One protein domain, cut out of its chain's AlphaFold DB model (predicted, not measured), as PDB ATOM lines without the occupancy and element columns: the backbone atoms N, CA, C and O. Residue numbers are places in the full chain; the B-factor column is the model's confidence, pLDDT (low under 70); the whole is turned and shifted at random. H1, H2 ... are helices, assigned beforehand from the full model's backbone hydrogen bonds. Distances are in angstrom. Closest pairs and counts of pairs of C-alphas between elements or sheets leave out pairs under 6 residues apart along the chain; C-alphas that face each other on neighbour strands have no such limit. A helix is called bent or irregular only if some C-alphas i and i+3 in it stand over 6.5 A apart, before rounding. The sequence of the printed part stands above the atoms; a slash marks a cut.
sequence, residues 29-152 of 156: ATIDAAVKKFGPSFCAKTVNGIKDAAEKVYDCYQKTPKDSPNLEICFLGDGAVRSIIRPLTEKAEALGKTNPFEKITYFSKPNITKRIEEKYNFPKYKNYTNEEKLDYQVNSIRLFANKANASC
ATOM      1  N   ALA A  29      68.630  41.275  46.827       96.62
ATOM      2  CA  ALA A  29      69.180  41.569  45.505       96.62
ATOM      3  C   ALA A  29      70.717  41.478  45.462       96.62
ATOM      4  O   ALA A  29      71.273  40.876  44.542       96.62
ATOM      5  N   THR A  30      71.417  42.033  46.459       96.50
ATOM      6  CA  THR A  30      72.885  41.932  46.549       96.50
ATOM      7  C   THR A  30      73.322  40.485  46.766       96.50
ATOM      8  O   THR A  30      74.274  40.021  46.133       96.50
ATOM      9  N   ILE A  31      72.616  39.752  47.631       96.62
ATOM     10  CA  ILE A  31      72.921  38.346  47.915       96.62
ATOM     11  C   ILE A  31      72.689  37.481  46.674       96.62
ATOM     12  O   ILE A  31      73.559  36.688  46.323       96.62
ATOM     13  N   ASP A  32      71.577  37.655  45.968       95.75
ATOM     14  CA  ASP A  32      71.248  36.889  44.764       95.75
ATOM     15  C   ASP A  32      72.215  37.200  43.618       95.75
ATOM     16  O   ASP A  32      72.658  36.293  42.907       95.75
ATOM     17  N   ALA A  33      72.639  38.461  43.482       95.88
ATOM     18  CA  ALA A  33      73.695  38.838  42.549       95.88
ATOM     19  C   ALA A  33      75.027  38.143  42.883       95.88
ATOM     20  O   ALA A  33      75.713  37.650  41.980       95.88
ATOM     21  N   ALA A  34      75.380  38.044  44.167       95.38
ATOM     22  CA  ALA A  34      76.558  37.303  44.602       95.38
ATOM     23  C   ALA A  34      76.423  35.796  44.350       95.38
ATOM     24  O   ALA A  34      77.375  35.182  43.868       95.38
ATOM     25  N   VAL A  35      75.255  35.199  44.614       94.06
ATOM     26  CA  VAL A  35      74.978  33.777  44.334       94.06
ATOM     27  C   VAL A  35      75.141  33.497  42.847       94.06
ATOM     28  O   VAL A  35      75.876  32.583  42.481       94.06
ATOM     29  N   LYS A  36      74.560  34.328  41.977       93.25
ATOM     30  CA  LYS A  36      74.727  34.203  40.523       93.25
ATOM     31  C   LYS A  36      76.193  34.310  40.100       93.25
ATOM     32  O   LYS A  36      76.639  33.572  39.224       93.25
ATOM     33  N   LYS A  37      76.946  35.235  40.703       92.06
ATOM     34  CA  LYS A  37      78.343  35.496  40.339       92.06
ATOM     35  C   LYS A  37      79.299  34.406  40.818       92.06
ATOM     36  O   LYS A  37      80.213  34.034  40.083       92.06
ATOM     37  N   PHE A  38      79.118  33.914  42.041       91.19
ATOM     38  CA  PHE A  38      80.104  33.058  42.696       91.19
ATOM     39  C   PHE A  38      79.617  31.651  43.028       91.19
ATOM     40  O   PHE A  38      80.456  30.754  43.081       91.19
ATOM     41  N   GLY A  39      78.310  31.434  43.196       87.81
ATOM     42  CA  GLY A  39      77.701  30.153  43.580       87.81
ATOM     43  C   GLY A  39      78.271  28.944  42.833       87.81
ATOM     44  O   GLY A  39      78.827  28.067  43.492       87.81
ATOM     45  N   PRO A  40      78.300  28.943  41.482       85.06
ATOM     46  CA  PRO A  40      78.853  27.827  40.709       85.06
ATOM     47  C   PRO A  40      80.306  27.470  41.057       85.06
ATOM     48  O   PRO A  40      80.702  26.311  40.978       85.06
ATOM     49  N   SER A  41      81.110  28.454  41.470       82.88
ATOM     50  CA  SER A  41      82.528  28.251  41.809       82.88
ATOM     51  C   SER A  41      82.702  27.592  43.177       82.88
ATOM     52  O   SER A  41      83.706  26.935  43.418       82.88
ATOM     53  N   PHE A  42      81.710  27.726  44.059       78.31
ATOM     54  CA  PHE A  42      81.695  27.079  45.371       78.31
ATOM     55  C   PHE A  42      81.164  25.641  45.332       78.31
ATOM     56  O   PHE A  42      81.314  24.904  46.304       78.31
ATOM     57  N   CYS A  43      80.597  25.208  44.204       79.69
ATOM     58  CA  CYS A  43      80.106  23.842  44.032       79.69
ATOM     59  C   CYS A  43      81.229  22.824  43.822       79.69
ATOM     60  O   CYS A  43      81.083  21.645  44.152       79.69
ATOM     61  N   ALA A  44      82.380  23.275  43.322       72.06
ATOM     62  CA  ALA A  44      83.555  22.439  43.177       72.06
ATOM     63  C   ALA A  44      84.229  22.244  44.548       72.06
ATOM     64  O   ALA A  44      85.059  23.041  44.978       72.06
ATOM     65  N   LYS A  45      83.891  21.143  45.231       73.56
ATOM     66  CA  LYS A  45      84.452  20.740  46.541       73.56
ATOM     67  C   LYS A  45      85.894  20.208  46.454       73.56
ATOM     68  O   LYS A  45      86.296  19.340  47.227       73.56
ATOM     69  N   THR A  46      86.670  20.691  45.487       80.62
ATOM     70  CA  THR A  46      88.062  20.295  45.249       80.62
ATOM     71  C   THR A  46      88.992  21.463  45.544       80.62
ATOM     72  O   THR A  46      88.582  22.621  45.513       80.62
ATOM     73  N   VAL A  47      90.275  21.174  45.790       80.50
ATOM     74  CA  VAL A  47      91.287  22.224  45.981       80.50
ATOM     75  C   VAL A  47      91.291  23.189  44.795       80.50
ATOM     76  O   VAL A  47      91.239  24.388  45.023       80.50
ATOM     77  N   ASN A  48      91.286  22.686  43.554       82.69
ATOM     78  CA  ASN A  48      91.283  23.525  42.351       82.69
ATOM     79  C   ASN A  48      90.018  24.383  42.242       82.69
ATOM     80  O   ASN A  48      90.135  25.576  42.002       82.69
ATOM     81  N   GLY A  49      88.839  23.828  42.535       83.50
ATOM     82  CA  GLY A  49      87.597  24.606  42.559       83.50
ATOM     83  C   GLY A  49      87.633  25.768  43.552       83.50
ATOM     84  O   GLY A  49      87.199  26.879  43.255       83.50
ATOM     85  N   ILE A  50      88.238  25.536  44.717       83.62
ATOM     86  CA  ILE A  50      88.450  26.570  45.731       83.62
ATOM     87  C   ILE A  50      89.452  27.635  45.248       83.62
ATOM     88  O   ILE A  50      89.257  28.818  45.539       83.62
ATOM     89  N   LYS A  51      90.498  27.253  44.496       86.62
ATOM     90  CA  LYS A  51      91.420  28.221  43.867       86.62
ATOM     91  C   LYS A  51      90.680  29.099  42.863       86.62
ATOM     92  O   LYS A  51      90.759  30.319  42.973       86.62
ATOM     93  N   ASP A  52      89.891  28.492  41.982       87.12
ATOM     94  CA  ASP A  52      89.105  29.204  40.972       87.12
ATOM     95  C   ASP A  52      88.105  30.175  41.624       87.12
ATOM     96  O   ASP A  52      87.924  31.308  41.171       87.12
ATOM     97  N   ALA A  53      87.468  29.761  42.726       89.12
ATOM     98  CA  ALA A  53      86.594  30.630  43.507       89.12
ATOM     99  C   ALA A  53      87.363  31.823  44.099       89.12
ATOM    100  O   ALA A  53      86.914  32.965  43.975       89.12
ATOM    101  N   ALA A  54      88.533  31.585  44.697       90.56
ATOM    102  CA  ALA A  54      89.378  32.637  45.260       90.56
ATOM    103  C   ALA A  54      89.855  33.638  44.195       90.56
ATOM    104  O   ALA A  54      89.821  34.847  44.430       90.56
ATOM    105  N   GLU A  55      90.242  33.163  43.011       89.44
ATOM    106  CA  GLU A  55      90.646  34.013  41.885       89.44
ATOM    107  C   GLU A  55      89.483  34.852  41.353       89.44
ATOM    108  O   GLU A  55      89.629  36.061  41.181       89.44
ATOM    109  N   LYS A  56      88.286  34.276  41.194       91.75
ATOM    110  CA  LYS A  56      87.093  35.047  40.794       91.75
ATOM    111  C   LYS A  56      86.721  36.126  41.803       91.75
ATOM    112  O   LYS A  56      86.292  37.217  41.415       91.75
ATOM    113  N   VAL A  57      86.855  35.835  43.097       93.81
ATOM    114  CA  VAL A  57      86.653  36.848  44.138       93.81
ATOM    115  C   VAL A  57      87.739  37.912  44.037       93.81
ATOM    116  O   VAL A  57      87.404  39.093  44.051       93.81
ATOM    117  N   TYR A  58      89.009  37.538  43.862       92.50
ATOM    118  CA  TYR A  58      90.097  38.499  43.658       92.50
ATOM    119  C   TYR A  58      89.808  39.457  42.497       92.50
ATOM    120  O   TYR A  58      89.875  40.675  42.661       92.50
ATOM    121  N   ASP A  59      89.397  38.904  41.360       93.81
ATOM    122  CA  ASP A  59      88.992  39.641  40.169       93.81
ATOM    123  C   ASP A  59      87.833  40.603  40.434       93.81
ATOM    124  O   ASP A  59      87.803  41.707  39.887       93.81
ATOM    125  N   CYS A  60      86.886  40.216  41.294       95.25
ATOM    126  CA  CYS A  60      85.796  41.094  41.710       95.25
ATOM    127  C   CYS A  60      86.333  42.377  42.347       95.25
ATOM    128  O   CYS A  60      85.903  43.460  41.958       95.25
ATOM    129  N   TYR A  61      87.300  42.267  43.261       93.62
ATOM    130  CA  TYR A  61      87.915  43.429  43.906       93.62
ATOM    131  C   TYR A  61      88.709  44.299  42.928       93.62
ATOM    132  O   TYR A  61      88.690  45.517  43.054       93.62
ATOM    133  N   GLN A  62      89.383  43.709  41.934       92.38
ATOM    134  CA  GLN A  62      90.132  44.501  40.946       92.38
ATOM    135  C   GLN A  62      89.217  45.279  39.993       92.38
ATOM    136  O   GLN A  62      89.575  46.364  39.543       92.38
ATOM    137  N   LYS A  63      88.045  44.720  39.669       94.81
ATOM    138  CA  LYS A  63      87.127  45.258  38.652       94.81
ATOM    139  C   LYS A  63      86.008  46.128  39.232       94.81
ATOM    140  O   LYS A  63      85.273  46.745  38.466       94.81
ATOM    141  N   THR A  64      85.852  46.166  40.554       94.06
ATOM    142  CA  THR A  64      84.775  46.915  41.214       94.06
ATOM    143  C   THR A  64      85.338  48.185  41.847       94.06
ATOM    144  O   THR A  64      86.252  48.084  42.666       94.06
ATOM    145  N   PRO A  65      84.815  49.379  41.512       92.56
ATOM    146  CA  PRO A  65      85.224  50.616  42.172       92.56
ATOM    147  C   PRO A  65      85.036  50.532  43.691       92.56
ATOM    148  O   PRO A  65      84.052  49.968  44.173       92.56
ATOM    149  N   LYS A  66      85.981  51.099  44.449       87.56
ATOM    150  CA  LYS A  66      86.047  50.963  45.918       87.56
ATOM    151  C   LYS A  66      84.863  51.596  46.657       87.56
ATOM    152  O   LYS A  66      84.554  51.217  47.781       87.56
ATOM    153  N   ASP A  67      84.225  52.572  46.035       86.50
ATOM    154  CA  ASP A  67      83.055  53.305  46.512       86.50
ATOM    155  C   ASP A  67      81.735  52.756  45.943       86.50
ATOM    156  O   ASP A  67      80.658  53.231  46.297       86.50
ATOM    157  N   SER A  68      81.797  51.733  45.084       91.62
ATOM    158  CA  SER A  68      80.609  51.150  44.472       91.62
ATOM    159  C   SER A  68      79.800  50.331  45.485       91.62
ATOM    160  O   SER A  68      80.375  49.484  46.174       91.62
ATOM    161  N   PRO A  69      78.456  50.449  45.508       87.94
ATOM    162  CA  PRO A  69      77.602  49.543  46.281       87.94
ATOM    163  C   PRO A  69      77.789  48.070  45.888       87.94
ATOM    164  O   PRO A  69      77.618  47.173  46.710       87.94
ATOM    165  N   ASN A  70      78.227  47.807  44.653       92.44
ATOM    166  CA  ASN A  70      78.491  46.453  44.168       92.44
ATOM    167  C   ASN A  70      79.713  45.801  44.826       92.44
ATOM    168  O   ASN A  70      79.899  44.594  44.679       92.44
ATOM    169  N   LEU A  71      80.539  46.550  45.565       94.88
ATOM    170  CA  LEU A  71      81.674  45.979  46.289       94.88
ATOM    171  C   LEU A  71      81.219  45.002  47.388       94.88
ATOM    172  O   LEU A  71      81.915  44.025  47.671       94.88
ATOM    173  N   GLU A  72      80.005  45.179  47.924       95.31
ATOM    174  CA  GLU A  72      79.389  44.236  48.867       95.31
ATOM    175  C   GLU A  72      79.232  42.823  48.281       95.31
ATOM    176  O   GLU A  72      79.380  41.837  49.005       95.31
ATOM    177  N   ILE A  73      79.042  42.698  46.961       96.50
ATOM    178  CA  ILE A  73      79.035  41.398  46.275       96.50
ATOM    179  C   ILE A  73      80.394  40.709  46.461       96.50
ATOM    180  O   ILE A  73      80.447  39.526  46.797       96.50
ATOM    181  N   CYS A  74      81.498  41.442  46.293       95.94
ATOM    182  CA  CYS A  74      82.842  40.897  46.486       95.94
ATOM    183  C   CYS A  74      83.091  40.498  47.952       95.94
ATOM    184  O   CYS A  74      83.746  39.483  48.194       95.94
ATOM    185  N   PHE A  75      82.529  41.233  48.922       95.56
ATOM    186  CA  PHE A  75      82.630  40.896  50.349       95.56
ATOM    187  C   PHE A  75      81.973  39.550  50.678       95.56
ATOM    188  O   PHE A  75      82.552  38.760  51.425       95.56
ATOM    189  N   LEU A  76      80.804  39.260  50.090       95.38
ATOM    190  CA  LEU A  76      80.132  37.962  50.245       95.38
ATOM    191  C   LEU A  76      81.001  36.814  49.726       95.38
ATOM    192  O   LEU A  76      81.174  35.804  50.412       95.38
ATOM    193  N   GLY A  77      81.600  37.002  48.546       92.88
ATOM    194  CA  GLY A  77      82.550  36.052  47.977       92.88
ATOM    195  C   GLY A  77      83.775  35.830  48.873       92.88
ATOM    196  O   GLY A  77      84.123  34.681  49.148       92.88
ATOM    197  N   ASP A  78      84.401  36.902  49.378       93.06
ATOM    198  CA  ASP A  78      85.584  36.811  50.257       93.06
ATOM    199  C   ASP A  78      85.270  36.092  51.568       93.06
ATOM    200  O   ASP A  78      86.023  35.206  51.985       93.06
ATOM    201  N   GLY A  79      84.129  36.417  52.180       89.94
ATOM    202  CA  GLY A  79      83.640  35.760  53.385       89.94
ATOM    203  C   GLY A  79      83.479  34.251  53.211       89.94
ATOM    204  O   GLY A  79      83.974  33.473  54.032       89.94
ATOM    205  N   ALA A  80      82.858  33.827  52.111       87.12
ATOM    206  CA  ALA A  80      82.648  32.414  51.826       87.12
ATOM    207  C   ALA A  80      83.954  31.671  51.509       87.12
ATOM    208  O   ALA A  80      84.217  30.633  52.119       87.12
ATOM    209  N   VAL A  81      84.822  32.223  50.649       88.94
ATOM    210  CA  VAL A  81      86.152  31.643  50.371       88.94
ATOM    211  C   VAL A  81      86.935  31.458  51.671       88.94
ATOM    212  O   VAL A  81      87.488  30.385  51.922       88.94
ATOM    213  N   ARG A  82      86.950  32.477  52.539       86.50
ATOM    214  CA  ARG A  82      87.627  32.408  53.841       86.50
ATOM    215  C   ARG A  82      87.046  31.330  54.751       86.50
ATOM    216  O   ARG A  82      87.829  30.630  55.390       86.50
ATOM    217  N   SER A  83      85.721  31.173  54.798       83.25
ATOM    218  CA  SER A  83      85.079  30.141  55.631       83.25
ATOM    219  C   SER A  83      85.437  28.711  55.215       83.25
ATOM    220  O   SER A  83      85.495  27.832  56.068       83.25
ATOM    221  N   ILE A  84      85.734  28.487  53.932       81.50
ATOM    222  CA  ILE A  84      86.137  27.173  53.413       81.50
ATOM    223  C   ILE A  84      87.630  26.936  53.655       81.50
ATOM    224  O   ILE A  84      88.038  25.851  54.063       81.50
ATOM    225  N   ILE A  85      88.459  27.945  53.396       84.69
ATOM    226  CA  ILE A  85      89.915  27.773  53.350       84.69
ATOM    227  C   ILE A  85      90.551  27.798  54.725       84.69
ATOM    228  O   ILE A  85      91.473  27.024  54.966       84.69
ATOM    229  N   ARG A  86      90.075  28.657  55.630       84.50
ATOM    230  CA  ARG A  86      90.681  28.795  56.956       84.50
ATOM    231  C   ARG A  86      90.787  27.444  57.692       84.50
ATOM    232  O   ARG A  86      91.907  27.110  58.069       84.50
ATOM    233  N   PRO A  87      89.727  26.615  57.788       83.75
ATOM    234  CA  PRO A  87      89.834  25.298  58.422       83.75
ATOM    235  C   PRO A  87      90.801  24.342  57.705       83.75
ATOM    236  O   PRO A  87      91.460  23.523  58.343       83.75
ATOM    237  N   LEU A  88      90.892  24.421  56.371       84.00
ATOM    238  CA  LEU A  88      91.791  23.572  55.582       84.00
ATOM    239  C   LEU A  88      93.259  23.947  55.801       84.00
ATOM    240  O   LEU A  88      94.099  23.057  55.932       84.00
ATOM    241  N   THR A  89      93.552  25.245  55.863       83.81
ATOM    242  CA  THR A  89      94.885  25.771  56.169       83.81
ATOM    243  C   THR A  89      95.292  25.425  57.599       83.81
ATOM    244  O   THR A  89      96.349  24.831  57.782       83.81
ATOM    245  N   GLU A  90      94.430  25.688  58.590       87.31
ATOM    246  CA  GLU A  90      94.682  25.354  60.004       87.31
ATOM    247  C   GLU A  90      94.959  23.849  60.179       87.31
ATOM    248  O   GLU A  90      95.883  23.450  60.888       87.31
ATOM    249  N   LYS A  91      94.216  22.990  59.468       86.94
ATOM    250  CA  LYS A  91      94.460  21.542  59.462       86.94
ATOM    251  C   LYS A  91      95.793  21.167  58.805       86.94
ATOM    252  O   LYS A  91      96.463  20.261  59.294       86.94
ATOM    253  N   ALA A  92      96.161  21.791  57.687       86.12
ATOM    254  CA  ALA A  92      97.435  21.514  57.020       86.12
ATOM    255  C   ALA A  92      98.621  21.901  57.917       86.12
ATOM    256  O   ALA A  92      99.529  21.088  58.094       86.12
ATOM    257  N   GLU A  93      98.556  23.075  58.544       87.56
ATOM    258  CA  GLU A  93      99.556  23.575  59.493       87.56
ATOM    259  C   GLU A  93      99.692  22.656  60.712       87.56
ATOM    260  O   GLU A  93     100.802  22.242  61.045       87.56
ATOM    261  N   ALA A  94      98.573  22.243  61.317       91.81
ATOM    262  CA  ALA A  94      98.572  21.302  62.440       91.81
ATOM    263  C   ALA A  94      99.188  19.933  62.090       91.81
ATOM    264  O   ALA A  94      99.692  19.232  62.963       91.81
ATOM    265  N   LEU A  95      99.158  19.550  60.810       92.19
ATOM    266  CA  LEU A  95      99.762  18.318  60.297       92.19
ATOM    267  C   LEU A  95     101.204  18.511  59.791       92.19
ATOM    268  O   LEU A  95     101.763  17.571  59.223       92.19
ATOM    269  N   GLY A  96     101.791  19.705  59.928       91.50
ATOM    270  CA  GLY A  96     103.119  20.027  59.390       91.50
ATOM    271  C   GLY A  96     103.195  19.977  57.860       91.50
ATOM    272  O   GLY A  96     104.271  19.793  57.294       91.50
ATOM    273  N   LYS A  97     102.051  20.085  57.172       88.06
ATOM    274  CA  LYS A  97     101.955  20.045  55.709       88.06
ATOM    275  C   LYS A  97     101.944  21.455  55.135       88.06
ATOM    276  O   LYS A  97     101.387  22.377  55.722       88.06
ATOM    277  N   THR A  98     102.496  21.600  53.934       84.31
ATOM    278  CA  THR A  98     102.428  22.853  53.178       84.31
ATOM    279  C   THR A  98     100.976  23.247  52.924       84.31
ATOM    280  O   THR A  98     100.156  22.421  52.515       84.31
ATOM    281  N   ASN A  99     100.667  24.527  53.129       82.62
ATOM    282  CA  ASN A  99      99.359  25.082  52.822       82.62
ATOM    283  C   ASN A  99      99.105  24.997  51.297       82.62
ATOM    284  O   ASN A  99      99.826  25.626  50.516       82.62
ATOM    285  N   PRO A 100      98.064  24.275  50.834       79.50
ATOM    286  CA  PRO A 100      97.802  24.086  49.403       79.50
ATOM    287  C   PRO A 100      97.399  25.377  48.665       79.50
ATOM    288  O   PRO A 100      97.298  25.379  47.431       79.50
ATOM    289  N   PHE A 101      97.177  26.466  49.404       82.62
ATOM    290  CA  PHE A 101      96.754  27.772  48.907       82.62
ATOM    291  C   PHE A 101      97.849  28.848  48.984       82.62
ATOM    292  O   PHE A 101      97.633  29.956  48.502       82.62
ATOM    293  N   GLU A 102      99.029  28.538  49.532       78.81
ATOM    294  CA  GLU A 102     100.103  29.509  49.814       78.81
ATOM    295  C   GLU A 102     100.532  30.338  48.590       78.81
ATOM    296  O   GLU A 102     100.831  31.524  48.703       78.81
ATOM    297  N   LYS A 103     100.517  29.733  47.397       81.81
ATOM    298  CA  LYS A 103     100.975  30.368  46.148       81.81
ATOM    299  C   LYS A 103      99.923  31.224  45.440       81.81
ATOM    300  O   LYS A 103     100.219  31.792  44.393       81.81
ATOM    301  N   ILE A 104      98.694  31.300  45.945       83.62
ATOM    302  CA  ILE A 104      97.625  32.033  45.257       83.62
ATOM    303  C   ILE A 104      97.657  33.486  45.725       83.62
ATOM    304  O   ILE A 104      97.512  33.774  46.914       83.62
ATOM    305  N   THR A 105      97.784  34.410  44.770       84.81
ATOM    306  CA  THR A 105      97.877  35.862  44.995       84.81
ATOM    307  C   THR A 105      96.800  36.388  45.943       84.81
ATOM    308  O   THR A 105      97.087  37.218  46.804       84.81
ATOM    309  N   TYR A 106      95.577  35.867  45.849       86.75
ATOM    310  CA  TYR A 106      94.470  36.202  46.743       86.75
ATOM    311  C   TYR A 106      94.803  36.046  48.246       86.75
ATOM    312  O   TYR A 106      94.303  36.836  49.054       86.75
ATOM    313  N   PHE A 107      95.647  35.084  48.641       84.38
ATOM    314  CA  PHE A 107      96.035  34.848  50.044       84.38
ATOM    315  C   PHE A 107      97.322  35.552  50.464       84.38
ATOM    316  O   PHE A 107      97.740  35.403  51.611       84.38
ATOM    317  N   SER A 108      97.953  36.341  49.592       86.19
ATOM    318  CA  SER A 108      99.120  37.107  50.020       86.19
ATOM    319  C   SER A 108      98.726  38.083  51.136       86.19
ATOM    320  O   SER A 108      97.651  38.694  51.102       86.19
ATOM    321  N   LYS A 109      99.603  38.254  52.133       85.88
ATOM    322  CA  LYS A 109      99.376  39.185  53.248       85.88
ATOM    323  C   LYS A 109      98.973  40.595  52.768       85.88
ATOM    324  O   LYS A 109      97.978  41.100  53.283       85.88
ATOM    325  N   PRO A 110      99.627  41.200  51.750       90.88
ATOM    326  CA  PRO A 110      99.204  42.499  51.221       90.88
ATOM    327  C   PRO A 110      97.770  42.501  50.674       90.88
ATOM    328  O   PRO A 110      96.999  43.416  50.962       90.88
ATOM    329  N   ASN A 111      97.377  41.465  49.924       90.19
ATOM    330  CA  ASN A 111      96.030  41.382  49.361       90.19
ATOM    331  C   ASN A 111      94.970  41.123  50.437       90.19
ATOM    332  O   ASN A 111      93.854  41.627  50.321       90.19
ATOM    333  N   ILE A 112      95.304  40.365  51.481       89.12
ATOM    334  CA  ILE A 112      94.436  40.174  52.645       89.12
ATOM    335  C   ILE A 112      94.199  41.506  53.363       89.12
ATOM    336  O   ILE A 112      93.041  41.855  53.597       89.12
ATOM    337  N   THR A 113      95.262  42.250  53.680       90.38
ATOM    338  CA  THR A 113      95.157  43.552  54.354       90.38
ATOM    339  C   THR A 113      94.310  44.522  53.537       90.38
ATOM    340  O   THR A 113      93.345  45.070  54.064       90.38
ATOM    341  N   LYS A 114      94.576  44.631  52.228       91.06
ATOM    342  CA  LYS A 114      93.810  45.490  51.316       91.06
ATOM    343  C   LYS A 114      92.304  45.196  51.359       91.06
ATOM    344  O   LYS A 114      91.509  46.116  51.516       91.06
ATOM    345  N   ARG A 115      91.895  43.924  51.269       91.88
ATOM    346  CA  ARG A 115      90.465  43.553  51.288       91.88
ATOM    347  C   ARG A 115      89.803  43.800  52.643       91.88
ATOM    348  O   ARG A 115      88.621  44.139  52.692       91.88
ATOM    349  N   ILE A 116      90.543  43.625  53.741       89.81
ATOM    350  CA  ILE A 116      90.054  43.949  55.089       89.81
ATOM    351  C   ILE A 116      89.808  45.454  55.209       89.81
ATOM    352  O   ILE A 116      88.737  45.848  55.670       89.81
ATOM    353  N   GLU A 117      90.753  46.280  54.759       90.38
ATOM    354  CA  GLU A 117      90.618  47.739  54.755       90.38
ATOM    355  C   GLU A 117      89.449  48.196  53.880       90.38
ATOM    356  O   GLU A 117      88.620  48.979  54.338       90.38
ATOM    357  N   GLU A 118      89.325  47.665  52.660       91.31
ATOM    358  CA  GLU A 118      88.212  47.969  51.750       91.31
ATOM    359  C   GLU A 118      86.856  47.619  52.369       91.31
ATOM    360  O   GLU A 118      85.909  48.395  52.257       91.31
ATOM    361  N   LYS A 119      86.765  46.491  53.086       90.44
ATOM    362  CA  LYS A 119      85.544  46.108  53.802       90.44
ATOM    363  C   LYS A 119      85.255  47.016  54.992       90.44
ATOM    364  O   LYS A 119      84.117  47.432  55.173       90.44
ATOM    365  N   TYR A 120      86.250  47.309  55.824       87.44
ATOM    366  CA  TYR A 120      86.047  48.053  57.070       87.44
ATOM    367  C   TYR A 120      85.785  49.549  56.843       87.44
ATOM    368  O   TYR A 120      84.994  50.152  57.579       87.44
ATOM    369  N   ASN A 121      86.418  50.112  55.810       89.38
ATOM    370  CA  ASN A 121      86.305  51.514  55.400       89.38
ATOM    371  C   ASN A 121      85.206  51.744  54.353       89.38
ATOM    372  O   ASN A 121      85.092  52.847  53.819       89.38
ATOM    373  N   PHE A 122      84.406  50.722  54.039       92.50
ATOM    374  CA  PHE A 122      83.331  50.848  53.067       92.50
ATOM    375  C   PHE A 122      82.334  51.940  53.507       92.50
ATOM    376  O   PHE A 122      81.833  51.867  54.636       92.50
ATOM    377  N   PRO A 123      82.012  52.943  52.660       90.00
ATOM    378  CA  PRO A 123      81.289  54.147  53.089       90.00
ATOM    379  C   PRO A 123      79.955  53.889  53.797       90.00
ATOM    380  O   PRO A 123      79.601  54.605  54.734       90.00
ATOM    381  N   LYS A 124      79.239  52.830  53.405       87.88
ATOM    382  CA  LYS A 124      77.978  52.408  54.032       87.88
ATOM    383  C   LYS A 124      78.118  52.128  55.531       87.88
ATOM    384  O   LYS A 124      77.183  52.361  56.289       87.88
ATOM    385  N   TYR A 125      79.288  51.669  55.968       89.50
ATOM    386  CA  TYR A 125      79.544  51.309  57.360       89.50
ATOM    387  C   TYR A 125      80.059  52.471  58.212       89.50
ATOM    388  O   TYR A 125      80.442  52.248  59.360       89.50
ATOM    389  N   LYS A 126      80.072  53.707  57.691       89.50
ATOM    390  CA  LYS A 126      80.567  54.890  58.417       89.50
ATOM    391  C   LYS A 126      79.916  55.060  59.796       89.50
ATOM    392  O   LYS A 126      80.593  55.460  60.734       89.50
ATOM    393  N   ASN A 127      78.633  54.718  59.911       89.12
ATOM    394  CA  ASN A 127      77.850  54.859  61.142       89.12
ATOM    395  C   ASN A 127      77.593  53.519  61.856       89.12
ATOM    396  O   ASN A 127      76.713  53.445  62.713       89.12
ATOM    397  N   TYR A 128      78.308  52.458  61.474       90.50
ATOM    398  CA  TYR A 128      78.214  51.150  62.116       90.50
ATOM    399  C   TYR A 128      79.339  51.004  63.147       90.50
ATOM    400  O   TYR A 128      80.496  51.323  62.851       90.50
ATOM    401  N   THR A 129      79.028  50.481  64.333       91.88
ATOM    402  CA  THR A 129      80.040  49.986  65.275       91.88
ATOM    403  C   THR A 129      80.741  48.756  64.694       91.88
ATOM    404  O   THR A 129      80.294  48.157  63.717       91.88
ATOM    405  N   ASN A 130      81.858  48.346  65.292       89.88
ATOM    406  CA  ASN A 130      82.576  47.160  64.820       89.88
ATOM    407  C   ASN A 130      81.765  45.874  64.970       89.88
ATOM    408  O   ASN A 130      81.853  45.006  64.104       89.88
ATOM    409  N   GLU A 131      80.967  45.782  66.031       91.88
ATOM    410  CA  GLU A 131      80.049  44.670  66.267       91.88
ATOM    411  C   GLU A 131      78.916  44.673  65.238       91.88
ATOM    412  O   GLU A 131      78.736  43.682  64.537       91.88
ATOM    413  N   GLU A 132      78.273  45.824  65.001       93.06
ATOM    414  CA  GLU A 132      77.235  45.951  63.969       93.06
ATOM    415  C   GLU A 132      77.773  45.584  62.575       93.06
ATOM    416  O   GLU A 132      77.097  44.908  61.803       93.06
ATOM    417  N   LYS A 133      79.008  45.991  62.234       91.69
ATOM    418  CA  LYS A 133      79.662  45.580  60.977       91.69
ATOM    419  C   LYS A 133      79.865  44.069  60.923       91.69
ATOM    420  O   LYS A 133      79.676  43.472  59.863       91.69
ATOM    421  N   LEU A 134      80.318  43.464  62.019       90.69
ATOM    422  CA  LEU A 134      80.589  42.033  62.079       90.69
ATOM    423  C   LEU A 134      79.298  41.233  61.906       90.69
ATOM    424  O   LEU A 134      79.245  40.387  61.012       90.69
ATOM    425  N   ASP A 135      78.266  41.548  62.683       93.62
ATOM    426  CA  ASP A 135      76.965  40.876  62.632       93.62
ATOM    427  C   ASP A 135      76.335  41.006  61.250       93.62
ATOM    428  O   ASP A 135      75.933  40.006  60.646       93.62
ATOM    429  N   TYR A 136      76.374  42.216  60.684       93.94
ATOM    430  CA  TYR A 136      75.932  42.483  59.322       93.94
ATOM    431  C   TYR A 136      76.594  41.550  58.305       93.94
ATOM    432  O   TYR A 136      75.927  40.932  57.467       93.94
ATOM    433  N   GLN A 137      77.921  41.420  58.372       92.88
ATOM    434  CA  GLN A 137      78.680  40.558  57.469       92.88
ATOM    435  C   GLN A 137      78.374  39.079  57.707       92.88
ATOM    436  O   GLN A 137      78.144  38.353  56.741       92.88
ATOM    437  N   VAL A 138      78.337  38.625  58.962       92.50
ATOM    438  CA  VAL A 138      78.070  37.224  59.319       92.50
ATOM    439  C   VAL A 138      76.689  36.795  58.830       92.50
ATOM    440  O   VAL A 138      76.576  35.769  58.153       92.50
ATOM    441  N   ASN A 139      75.655  37.595  59.090       95.56
ATOM    442  CA  ASN A 139      74.291  37.305  58.650       95.56
ATOM    443  C   ASN A 139      74.188  37.247  57.120       95.56
ATOM    444  O   ASN A 139      73.568  36.332  56.569       95.56
ATOM    445  N   SER A 140      74.856  38.177  56.432       95.81
ATOM    446  CA  SER A 140      74.889  38.229  54.967       95.81
ATOM    447  C   SER A 140      75.615  37.025  54.360       95.81
ATOM    448  O   SER A 140      75.088  36.376  53.455       95.81
ATOM    449  N   ILE A 141      76.797  36.685  54.883       94.56
ATOM    450  CA  ILE A 141      77.611  35.552  54.419       94.56
ATOM    451  C   ILE A 141      76.890  34.230  54.682       94.56
ATOM    452  O   ILE A 141      76.902  33.362  53.812       94.56
ATOM    453  N   ARG A 142      76.219  34.073  55.832       93.12
ATOM    454  CA  ARG A 142      75.434  32.870  56.149       93.12
ATOM    455  C   ARG A 142      74.332  32.641  55.119       93.12
ATOM    456  O   ARG A 142      74.196  31.534  54.601       93.12
ATOM    457  N   LEU A 143      73.560  33.681  54.798       94.56
ATOM    458  CA  LEU A 143      72.485  33.563  53.814       94.56
ATOM    459  C   LEU A 143      73.031  33.322  52.400       94.56
ATOM    460  O   LEU A 143      72.514  32.461  51.687       94.56
ATOM    461  N   PHE A 144      74.105  34.019  52.018       94.56
ATOM    462  CA  PHE A 144      74.818  33.762  50.768       94.56
ATOM    463  C   PHE A 144      75.279  32.302  50.664       94.56
ATOM    464  O   PHE A 144      74.978  31.647  49.672       94.56
ATOM    465  N   ALA A 145      75.961  31.774  51.685       89.69
ATOM    466  CA  ALA A 145      76.484  30.411  51.685       89.69
ATOM    467  C   ALA A 145      75.357  29.374  51.572       89.69
ATOM    468  O   ALA A 145      75.476  28.425  50.799       89.69
ATOM    469  N   ASN A 146      74.238  29.585  52.271       90.06
ATOM    470  CA  ASN A 146      73.061  28.721  52.165       90.06
ATOM    471  C   ASN A 146      72.494  28.705  50.737       90.06
ATOM    472  O   ASN A 146      72.285  27.630  50.173       90.06
ATOM    473  N   LYS A 147      72.295  29.881  50.126       92.38
ATOM    474  CA  LYS A 147      71.782  29.992  48.750       92.38
ATOM    475  C   LYS A 147      72.771  29.445  47.711       92.38
ATOM    476  O   LYS A 147      72.368  28.740  46.791       92.38
ATOM    477  N   ALA A 148      74.064  29.723  47.870       89.31
ATOM    478  CA  ALA A 148      75.114  29.207  46.998       89.31
ATOM    479  C   ALA A 148      75.190  27.674  47.061       89.31
ATOM    480  O   ALA A 148      75.201  27.027  46.019       89.31
ATOM    481  N   ASN A 149      75.147  27.082  48.257       85.62
ATOM    482  CA  ASN A 149      75.127  25.626  48.418       85.62
ATOM    483  C   ASN A 149      73.879  24.987  47.796       85.62
ATOM    484  O   ASN A 149      73.991  23.941  47.160       85.62
ATOM    485  N   ALA A 150      72.708  25.618  47.932       87.12
ATOM    486  CA  ALA A 150      71.487  25.153  47.276       87.12
ATOM    487  C   ALA A 150      71.621  25.155  45.742       87.12
ATOM    488  O   ALA A 150      71.150  24.229  45.088       87.12
ATOM    489  N   SER A 151      72.340  26.126  45.166       84.62
ATOM    490  CA  SER A 151      72.594  26.175  43.716       84.62
ATOM    491  C   SER A 151      73.492  25.044  43.192       84.62
ATOM    492  O   SER A 151      73.530  24.802  41.989       84.62
ATOM    493  N   CYS A 152      74.195  24.329  44.076       81.44
ATOM    494  CA  CYS A 152      75.100  23.243  43.697       81.44
ATOM    495  C   CYS A 152      74.404  21.906  43.440       81.44
ATOM    496  O   CYS A 152      75.014  21.023  42.840       81.44
TER     497      CYS A 152
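Overview. This is residues 29 to 152 of the 156 residues of an uncharacterized protein of Commensalibacter intestini A911 (UniProt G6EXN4). H3a, one arm of bent helix H3, is the core of an up-and-down bundle, neighbours antiparallel, with H1 and H2; H6 crosses H3a. H3b points away, and residues 95 to 108 lead back to H4 and H5. The printed part has 124 residues, six named helices, H1 to H6, and no named strand: all helix, compact, radius of gyration of the C-alphas 14.4 A, spans 43 by 31 by 27 A.

Arrangement. H3, residues 71 to 94, assigned by hydrogen bonds as one helix, is bent: C-alphas 84 and 87 are 6.5 A apart. Arm H3a, residues 71 to 84, makes a hairpin with H2, residues 47 to 63; closest C-alphas, Cys 60 and Cys 74, 5.6 A. Residues 76 to 80 of H3a touch H6, residues 130 to 151, about perpendicular at 75 degrees; closest C-alphas, Leu 76 and Ile 141, 5.4 A. Every O i to N i+4 pair is within hydrogen-bond range in H2, H3a and H6.

Along the chain. C-alpha 71 is at (81.674, 45.979, 46.289), C-alpha 151 at (72.594, 26.175, 43.716). H6 spans 31.4 A.

Size, cuts and confidence. The printed part has no cut; no printed residue is under 70.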